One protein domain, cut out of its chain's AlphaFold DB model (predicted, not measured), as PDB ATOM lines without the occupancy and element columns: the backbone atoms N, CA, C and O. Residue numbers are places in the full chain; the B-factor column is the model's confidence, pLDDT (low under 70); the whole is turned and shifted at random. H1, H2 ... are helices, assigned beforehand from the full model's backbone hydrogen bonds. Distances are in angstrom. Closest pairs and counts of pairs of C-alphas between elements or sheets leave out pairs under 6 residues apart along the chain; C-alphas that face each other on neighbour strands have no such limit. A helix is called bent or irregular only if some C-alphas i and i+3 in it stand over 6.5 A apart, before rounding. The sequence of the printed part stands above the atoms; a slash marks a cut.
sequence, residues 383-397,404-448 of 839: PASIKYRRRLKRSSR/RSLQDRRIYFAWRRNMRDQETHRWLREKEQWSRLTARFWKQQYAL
ATOM      1  N   PRO A 383     -34.833 -36.621 -33.548       61.34
ATOM      2  CA  PRO A 383     -33.966 -37.752 -33.191       61.34
ATOM      3  C   PRO A 383     -34.713 -38.958 -32.599       61.34
ATOM      4  O   PRO A 383     -34.272 -40.100 -32.791       61.34
ATOM      5  N   ALA A 384     -35.837 -38.743 -31.905       58.41
ATOM      6  CA  ALA A 384     -36.679 -39.832 -31.414       58.41
ATOM      7  C   ALA A 384     -37.359 -40.563 -32.584       58.41
ATOM      8  O   ALA A 384     -37.330 -41.798 -32.634       58.41
ATOM      9  N   SER A 385     -37.842 -39.815 -33.585       56.91
ATOM     10  CA  SER A 385     -38.474 -40.374 -34.788       56.91
ATOM     11  C   SER A 385     -37.479 -41.134 -35.688       56.91
ATOM     12  O   SER A 385     -37.798 -42.201 -36.223       56.91
ATOM     13  N   ILE A 386     -36.221 -40.686 -35.789       56.44
ATOM     14  CA  ILE A 386     -35.168 -41.392 -36.545       56.44
ATOM     15  C   ILE A 386     -34.742 -42.690 -35.840       56.44
ATOM     16  O   ILE A 386     -34.612 -43.740 -36.485       56.44
ATOM     17  N   LYS A 387     -34.554 -42.667 -34.510       67.44
ATOM     18  CA  LYS A 387     -34.274 -43.886 -33.721       67.44
ATOM     19  C   LYS A 387     -35.416 -44.895 -33.835       67.44
ATOM     20  O   LYS A 387     -35.169 -46.101 -33.917       67.44
ATOM     21  N   TYR A 388     -36.647 -44.401 -33.889       51.38
ATOM     22  CA  TYR A 388     -37.851 -45.180 -34.121       51.38
ATOM     23  C   TYR A 388     -37.851 -45.861 -35.505       51.38
ATOM     24  O   TYR A 388     -37.950 -47.092 -35.564       51.38
ATOM     25  N   ARG A 389     -37.573 -45.129 -36.597       58.19
ATOM     26  CA  ARG A 389     -37.452 -45.693 -37.963       58.19
ATOM     27  C   ARG A 389     -36.352 -46.759 -38.079       58.19
ATOM     28  O   ARG A 389     -36.563 -47.806 -38.690       58.19
ATOM     29  N   ARG A 390     -35.183 -46.544 -37.460       68.88
ATOM     30  CA  ARG A 390     -34.068 -47.519 -37.483       68.88
ATOM     31  C   ARG A 390     -34.387 -48.806 -36.715       68.88
ATOM     32  O   ARG A 390     -33.892 -49.870 -37.083       68.88
ATOM     33  N   ARG A 391     -35.208 -48.732 -35.661       59.78
ATOM     34  CA  ARG A 391     -35.612 -49.907 -34.870       59.78
ATOM     35  C   ARG A 391     -36.699 -50.723 -35.580       59.78
ATOM     36  O   ARG A 391     -36.602 -51.945 -35.566       59.78
ATOM     37  N   LEU A 392     -37.631 -50.061 -36.276       53.94
ATOM     38  CA  LEU A 392     -38.637 -50.706 -37.137       53.94
ATOM     39  C   LEU A 392     -37.999 -51.548 -38.255       53.94
ATOM     40  O   LEU A 392     -38.416 -52.680 -38.484       53.94
ATOM     41  N   LYS A 393     -36.924 -51.051 -38.888       61.25
ATOM     42  CA  LYS A 393     -36.175 -51.811 -39.911       61.25
ATOM     43  C   LYS A 393     -35.509 -53.092 -39.376       61.25
ATOM     44  O   LYS A 393     -35.199 -53.980 -40.162       61.25
ATOM     45  N   ARG A 394     -35.256 -53.199 -38.062       64.94
ATOM     46  CA  ARG A 394     -34.631 -54.388 -37.445       64.94
ATOM     47  C   ARG A 394     -35.652 -55.425 -36.978       64.94
ATOM     48  O   ARG A 394     -35.348 -56.610 -37.030       64.94
ATOM     49  N   SER A 395     -36.837 -55.002 -36.536       52.19
ATOM     50  CA  SER A 395     -37.893 -55.914 -36.070       52.19
ATOM     51  C   SER A 395     -38.726 -56.519 -37.203       52.19
ATOM     52  O   SER A 395     -39.347 -57.556 -36.996       52.19
ATOM     53  N   SER A 396     -38.710 -55.932 -38.406       54.62
ATOM     54  CA  SER A 396     -39.487 -56.429 -39.553       54.62
ATOM     55  C   SER A 396     -39.000 -57.765 -40.127       54.62
ATOM     56  O   SER A 396     -39.719 -58.375 -40.905       54.62
ATOM     57  N   ARG A 397     -37.789 -58.226 -39.777       58.75
ATOM     58  CA  ARG A 397     -37.182 -59.439 -40.358       58.75
ATOM     59  C   ARG A 397     -37.601 -60.755 -39.687       58.75
ATOM     60  O   ARG A 397     -37.212 -61.803 -40.176       58.75
ATOM     61  N   ARG A 404     -49.189 -59.596 -45.310       65.12
ATOM     62  CA  ARG A 404     -48.662 -59.636 -46.687       65.12
ATOM     63  C   ARG A 404     -47.986 -58.333 -47.128       65.12
ATOM     64  O   ARG A 404     -47.017 -58.394 -47.878       65.12
ATOM     65  N   SER A 405     -48.410 -57.173 -46.620       78.00
ATOM     66  CA  SER A 405     -47.805 -55.890 -46.987       78.00
ATOM     67  C   SER A 405     -46.799 -55.386 -45.938       78.00
ATOM     68  O   SER A 405     -47.029 -55.384 -44.722       78.00
ATOM     69  N   LEU A 406     -45.639 -54.915 -46.409       69.81
ATOM     70  CA  LEU A 406     -44.635 -54.256 -45.563       69.81
ATOM     71  C   LEU A 406     -45.164 -52.964 -44.921       69.81
ATOM     72  O   LEU A 406     -44.637 -52.545 -43.886       69.81
ATOM     73  N   GLN A 407     -46.162 -52.323 -45.530       73.25
ATOM     74  CA  GLN A 407     -46.777 -51.101 -45.020       73.25
ATOM     75  C   GLN A 407     -47.655 -51.409 -43.801       73.25
ATOM     76  O   GLN A 407     -47.437 -50.811 -42.746       73.25
ATOM     77  N   ASP A 408     -48.502 -52.436 -43.875       64.56
ATOM     78  CA  ASP A 408     -49.367 -52.851 -42.762       64.56
ATOM     79  C   ASP A 408     -48.549 -53.352 -41.574       64.56
ATOM     80  O   ASP A 408     -48.843 -53.013 -40.428       64.56
ATOM     81  N   ARG A 409     -47.434 -54.060 -41.819       71.50
ATOM     82  CA  ARG A 409     -46.485 -54.413 -40.744       71.50
ATOM     83  C   ARG A 409     -45.936 -53.170 -40.051       71.50
ATOM     84  O   ARG A 409     -45.863 -53.128 -38.824       71.50
ATOM     85  N   ARG A 410     -45.520 -52.154 -40.814       74.31
ATOM     86  CA  ARG A 410     -44.967 -50.914 -40.244       74.31
ATOM     87  C   ARG A 410     -46.015 -50.162 -39.435       74.31
ATOM     88  O   ARG A 410     -45.676 -49.722 -38.340       74.31
ATOM     89  N   ILE A 411     -47.244 -50.063 -39.936       72.12
ATOM     90  CA  ILE A 411     -48.370 -49.414 -39.251       72.12
ATOM     91  C   ILE A 411     -48.723 -50.179 -37.971       72.12
ATOM     92  O   ILE A 411     -48.818 -49.580 -36.903       72.12
ATOM     93  N   TYR A 412     -48.794 -51.507 -38.028       73.62
ATOM     94  CA  TYR A 412     -49.099 -52.345 -36.872       73.62
ATOM     95  C   TYR A 412     -48.056 -52.232 -35.750       73.62
ATOM     96  O   TYR A 412     -48.397 -52.041 -34.580       73.62
ATOM     97  N   PHE A 413     -46.761 -52.306 -36.085       73.38
ATOM     98  CA  PHE A 413     -45.693 -52.142 -35.088       73.38
ATOM     99  C   PHE A 413     -45.580 -50.712 -34.579       73.38
ATOM    100  O   PHE A 413     -45.234 -50.510 -33.412       73.38
ATOM    101  N   ALA A 414     -45.859 -49.733 -35.440       73.69
ATOM    102  CA  ALA A 414     -45.953 -48.344 -35.047       73.69
ATOM    103  C   ALA A 414     -47.047 -48.149 -33.998       73.69
ATOM    104  O   ALA A 414     -46.785 -47.600 -32.932       73.69
ATOM    105  N   TRP A 415     -48.232 -48.692 -34.265       75.94
ATOM    106  CA  TRP A 415     -49.389 -48.622 -33.386       75.94
ATOM    107  C   TRP A 415     -49.161 -49.345 -32.053       75.94
ATOM    108  O   TRP A 415     -49.256 -48.710 -31.006       75.94
ATOM    109  N   ARG A 416     -48.735 -50.621 -32.056       75.00
ATOM    110  CA  ARG A 416     -48.436 -51.366 -30.809       75.00
ATOM    111  C   ARG A 416     -47.401 -50.659 -29.940       75.00
ATOM    112  O   ARG A 416     -47.445 -50.742 -28.715       75.00
ATOM    113  N   ARG A 417     -46.404 -50.035 -30.566       72.44
ATOM    114  CA  ARG A 417     -45.351 -49.349 -29.827       72.44
ATOM    115  C   ARG A 417     -45.790 -47.979 -29.334       72.44
ATOM    116  O   ARG A 417     -45.413 -47.638 -28.224       72.44
ATOM    117  N   ASN A 418     -46.591 -47.249 -30.108       83.25
ATOM    118  CA  ASN A 418     -47.223 -46.013 -29.655       83.25
ATOM    119  C   ASN A 418     -48.119 -46.293 -28.440       83.25
ATOM    120  O   ASN A 418     -47.976 -45.613 -27.438       83.25
ATOM    121  N   MET A 419     -48.908 -47.375 -28.464       73.44
ATOM    122  CA  MET A 419     -49.696 -47.820 -27.305       73.44
ATOM    123  C   MET A 419     -48.820 -48.087 -26.078       73.44
ATOM    124  O   MET A 419     -49.050 -47.521 -25.016       73.44
ATOM    125  N   ARG A 420     -47.732 -48.851 -26.232       79.75
ATOM    126  CA  ARG A 420     -46.796 -49.099 -25.122       79.75
ATOM    127  C   ARG A 420     -46.132 -47.817 -24.606       79.75
ATOM    128  O   ARG A 420     -45.956 -47.657 -23.403       79.75
ATOM    129  N   ASP A 421     -45.716 -46.925 -25.501       81.00
ATOM    130  CA  ASP A 421     -45.052 -45.678 -25.122       81.00
ATOM    131  C   ASP A 421     -46.059 -44.733 -24.418       81.00
ATOM    132  O   ASP A 421     -45.719 -44.139 -23.392       81.00
ATOM    133  N   GLN A 422     -47.320 -44.680 -24.866       77.00
ATOM    134  CA  GLN A 422     -48.419 -43.962 -24.203       77.00
ATOM    135  C   GLN A 422     -48.715 -44.517 -22.807       77.00
ATOM    136  O   GLN A 422     -48.771 -43.745 -21.853       77.00
ATOM    137  N   GLU A 423     -48.814 -45.838 -22.659       75.19
ATOM    138  CA  GLU A 423     -48.979 -46.497 -21.357       75.19
ATOM    139  C   GLU A 423     -47.834 -46.139 -20.406       75.19
ATOM    140  O   GLU A 423     -48.062 -45.793 -19.247       75.19
ATOM    141  N   THR A 424     -46.587 -46.167 -20.892       80.44
ATOM    142  CA  THR A 424     -45.439 -45.794 -20.056       80.44
ATOM    143  C   THR A 424     -45.474 -44.325 -19.652       80.44
ATOM    144  O   THR A 424     -45.122 -44.005 -18.518       80.44
ATOM    145  N   HIS A 425     -45.918 -43.431 -20.538       80.06
ATOM    146  CA  HIS A 425     -46.029 -42.007 -20.242       80.06
ATOM    147  C   HIS A 425     -47.167 -41.717 -19.253       80.06
ATOM    148  O   HIS A 425     -46.958 -40.976 -18.294       80.06
ATOM    149  N   ARG A 426     -48.337 -42.346 -19.426       80.31
ATOM    150  CA  ARG A 426     -49.463 -42.262 -18.484       80.31
ATOM    151  C   ARG A 426     -49.065 -42.776 -17.100       80.31
ATOM    152  O   ARG A 426     -49.229 -42.052 -16.125       80.31
ATOM    153  N   TRP A 427     -48.422 -43.942 -17.026       85.25
ATOM    154  CA  TRP A 427     -47.916 -44.501 -15.768       85.25
ATOM    155  C   TRP A 427     -46.902 -43.579 -15.071       85.25
ATOM    156  O   TRP A 427     -46.949 -43.402 -13.855       85.25
ATOM    157  N   LEU A 428     -45.994 -42.949 -15.829       86.00
ATOM    158  CA  LEU A 428     -45.056 -41.964 -15.281       86.00
ATOM    159  C   LEU A 428     -45.774 -40.719 -14.740       86.00
ATOM    160  O   LEU A 428     -45.391 -40.222 -13.683       86.00
ATOM    161  N   ARG A 429     -46.814 -40.230 -15.428       87.44
ATOM    162  CA  ARG A 429     -47.631 -39.093 -14.975       87.44
ATOM    163  C   ARG A 429     -48.417 -39.416 -13.710       87.44
ATOM    164  O   ARG A 429     -48.418 -38.604 -12.793       87.44
ATOM    165  N   GLU A 430     -49.017 -40.598 -13.627       87.06
ATOM    166  CA  GLU A 430     -49.705 -41.060 -12.418       87.06
ATOM    167  C   GLU A 430     -48.715 -41.182 -11.251       87.06
ATOM    168  O   GLU A 430     -48.969 -40.659 -10.168       87.06
ATOM    169  N   LYS A 431     -47.522 -41.757 -11.466       84.12
ATOM    170  CA  LYS A 431     -46.453 -41.787 -10.447       84.12
ATOM    171  C   LYS A 431     -46.000 -40.388 -10.012       84.12
ATOM    172  O   LYS A 431     -45.783 -40.170  -8.821       84.12
ATOM    173  N   GLU A 432     -45.870 -39.444 -10.943       88.25
ATOM    174  CA  GLU A 432     -45.548 -38.043 -10.645       88.25
ATOM    175  C   GLU A 432     -46.652 -37.395  -9.790       88.25
ATOM    176  O   GLU A 432     -46.354 -36.763  -8.775       88.25
ATOM    177  N   GLN A 433     -47.924 -37.592 -10.147       90.62
ATOM    178  CA  GLN A 433     -49.069 -37.097  -9.378       90.62
ATOM    179  C   GLN A 433     -49.090 -37.673  -7.960       90.62
ATOM    180  O   GLN A 433     -49.179 -36.903  -7.004       90.62
ATOM    181  N   TRP A 434     -48.899 -38.987  -7.811       86.19
ATOM    182  CA  TRP A 434     -48.782 -39.631  -6.501       86.19
ATOM    183  C   TRP A 434     -47.640 -39.045  -5.683       86.19
ATOM    184  O   TRP A 434     -47.856 -38.647  -4.545       86.19
ATOM    185  N   SER A 435     -46.456 -38.868  -6.275       88.62
ATOM    186  CA  SER A 435     -45.325 -38.255  -5.568       88.62
ATOM    187  C   SER A 435     -45.625 -36.833  -5.072       88.62
ATOM    188  O   SER A 435     -45.211 -36.462  -3.974       88.62
ATOM    189  N   ARG A 436     -46.398 -36.044  -5.836       90.62
ATOM    190  CA  ARG A 436     -46.827 -34.695  -5.435       90.62
ATOM    191  C   ARG A 436     -47.854 -34.730  -4.310       90.62
ATOM    192  O   ARG A 436     -47.760 -33.906  -3.403       90.62
ATOM    193  N   LEU A 437     -48.812 -35.655  -4.358       92.19
ATOM    194  CA  LEU A 437     -49.789 -35.844  -3.284       92.19
ATOM    195  C   LEU A 437     -49.098 -36.285  -1.993       92.19
ATOM    196  O   LEU A 437     -49.317 -35.672  -0.954       92.19
ATOM    197  N   THR A 438     -48.176 -37.247  -2.070       88.25
ATOM    198  CA  THR A 438     -47.374 -37.687  -0.923       88.25
ATOM    199  C   THR A 438     -46.522 -36.548  -0.361       88.25
ATOM    200  O   THR A 438     -46.475 -36.354   0.849       88.25
ATOM    201  N   ALA A 439     -45.894 -35.731  -1.214       91.31
ATOM    202  CA  ALA A 439     -45.135 -34.566  -0.759       91.31
ATOM    203  C   ALA A 439     -46.022 -33.514  -0.068       91.31
ATOM    204  O   ALA A 439     -45.611 -32.930   0.934       91.31
ATOM    205  N   ARG A 440     -47.242 -33.275  -0.573       93.69
ATOM    206  CA  ARG A 440     -48.223 -32.380   0.069       93.69
ATOM    207  C   ARG A 440     -48.685 -32.923   1.416       93.69
ATOM    208  O   ARG A 440     -48.711 -32.158   2.373       93.69
ATOM    209  N   PHE A 441     -48.976 -34.220   1.490       93.69
ATOM    210  CA  PHE A 441     -49.340 -34.905   2.726       93.69
ATOM    211  C   PHE A 441     -48.250 -34.737   3.789       93.69
ATOM    212  O   PHE A 441     -48.524 -34.230   4.872       93.69
ATOM    213  N   TRP A 442     -46.989 -35.037   3.461       90.25
ATOM    214  CA  TRP A 442     -45.884 -34.849   4.406       90.25
ATOM    215  C   TRP A 442     -45.688 -33.392   4.800       90.25
ATOM    216  O   TRP A 442     -45.463 -33.101   5.969       90.25
ATOM    217  N   LYS A 443     -45.819 -32.455   3.856       94.62
ATOM    218  CA  LYS A 443     -45.752 -31.025   4.169       94.62
ATOM    219  C   LYS A 443     -46.836 -30.615   5.174       94.62
ATOM    220  O   LYS A 443     -46.543 -29.834   6.072       94.62
ATOM    221  N   GLN A 444     -48.056 -31.138   5.038       94.19
ATOM    222  CA  GLN A 444     -49.146 -30.902   5.990       94.19
ATOM    223  C   GLN A 444     -48.860 -31.548   7.350       94.19
ATOM    224  O   GLN A 444     -49.016 -30.879   8.365       94.19
ATOM    225  N   GLN A 445     -48.366 -32.788   7.386       91.75
ATOM    226  CA  GLN A 445     -47.995 -33.465   8.635       91.75
ATOM    227  C   GLN A 445     -46.892 -32.713   9.393       91.75
ATOM    228  O   GLN A 445     -47.027 -32.456  10.587       91.75
ATOM    229  N   TYR A 446     -45.844 -32.265   8.696       91.56
ATOM    230  CA  TYR A 446     -44.799 -31.442   9.308       91.56
ATOM    231  C   TYR A 446     -45.314 -30.076   9.769       91.56
ATOM    232  O   TYR A 446     -44.837 -29.565  10.778       91.56
ATOM    233  N   ALA A 447     -46.286 -29.482   9.068       93.88
ATOM    234  CA  ALA A 447     -46.906 -28.230   9.496       93.88
ATOM    235  C   ALA A 447     -47.740 -28.414  10.775       93.88
ATOM    236  O   ALA A 447     -47.579 -27.634  11.708       93.88
ATOM    237  N   LEU A 448     -48.559 -29.470  10.856       92.06
ATOM    238  CA  LEU A 448     -49.315 -29.819  12.066       92.06
ATOM    239  C   LEU A 448     -48.382 -30.143  13.239       92.06
ATOM    240  O   LEU A 448     -48.634 -29.742  14.371       92.06
TER     241      LEU A 448
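AT A GLANCE: This is residues 383 to 397 and 404 to 448 of the 839 residues of an uncharacterized protein of Besnoitia besnoiti (UniProt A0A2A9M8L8). One very long helix, H2, makes nearly the whole length of the model, and a much shorter helix, H1, sits slantwise beside the first part of it, near residues 410 to 414. From residue 418 to residue 448, H2 sticks out as a bare single rod. The printed part has 60 residues with two named helices, H1 then H2, and no named strand; the class is all helix. It is extended, with a radius of gyration of the C-alphas of 19.6 A, and its C-alphas span 65 by 22 by 14 A.

HOW THE PARTS SIT: H2, residues 406 to 448, stands free over residues 418 to 448. H1, residues 383 to 395, and H2 only just touch, with 3 pairs of C-alphas within 8 A. The closest C-alphas of the two are those of Leu 392 and Arg 410, 7.1 A apart. H1 touches with residue 392 alone, and H2 with residues 410 to 414 alone. Their lines stand at a steep tilt of 51 degrees, and they run opposite ways. Their centres are 22.4 A apart. In H2 every O i to N i+4 pair is within hydrogen-bond range; in H1 8 of 9 are.

IN THESE COORDINATES: H2 has 43 residues and measures 62.8 A from C-alpha 406 at (-44.635, -54.256, -45.563) to C-alpha 448 at (-49.315, -29.819, 12.066). H1 has 13 residues and measures 18.8 A from its first to its last C-alpha; C-alpha 383 is at (-33.966, -37.752, -33.191). Neither helix is bent.

THE WHOLE: The outline is a rod, and the two C-alphas farthest apart are those of Arg 404 and Leu 448, at 65.9 A. Residues 398 to 403 are not printed, and C-alphas 397 and 404 are 13.1 A apart across this cut, which lies in the link from H1 to H2. The mean pLDDT of the printed part is 76.5; residues 383 to 397, 404, 406 and 408 are under 70.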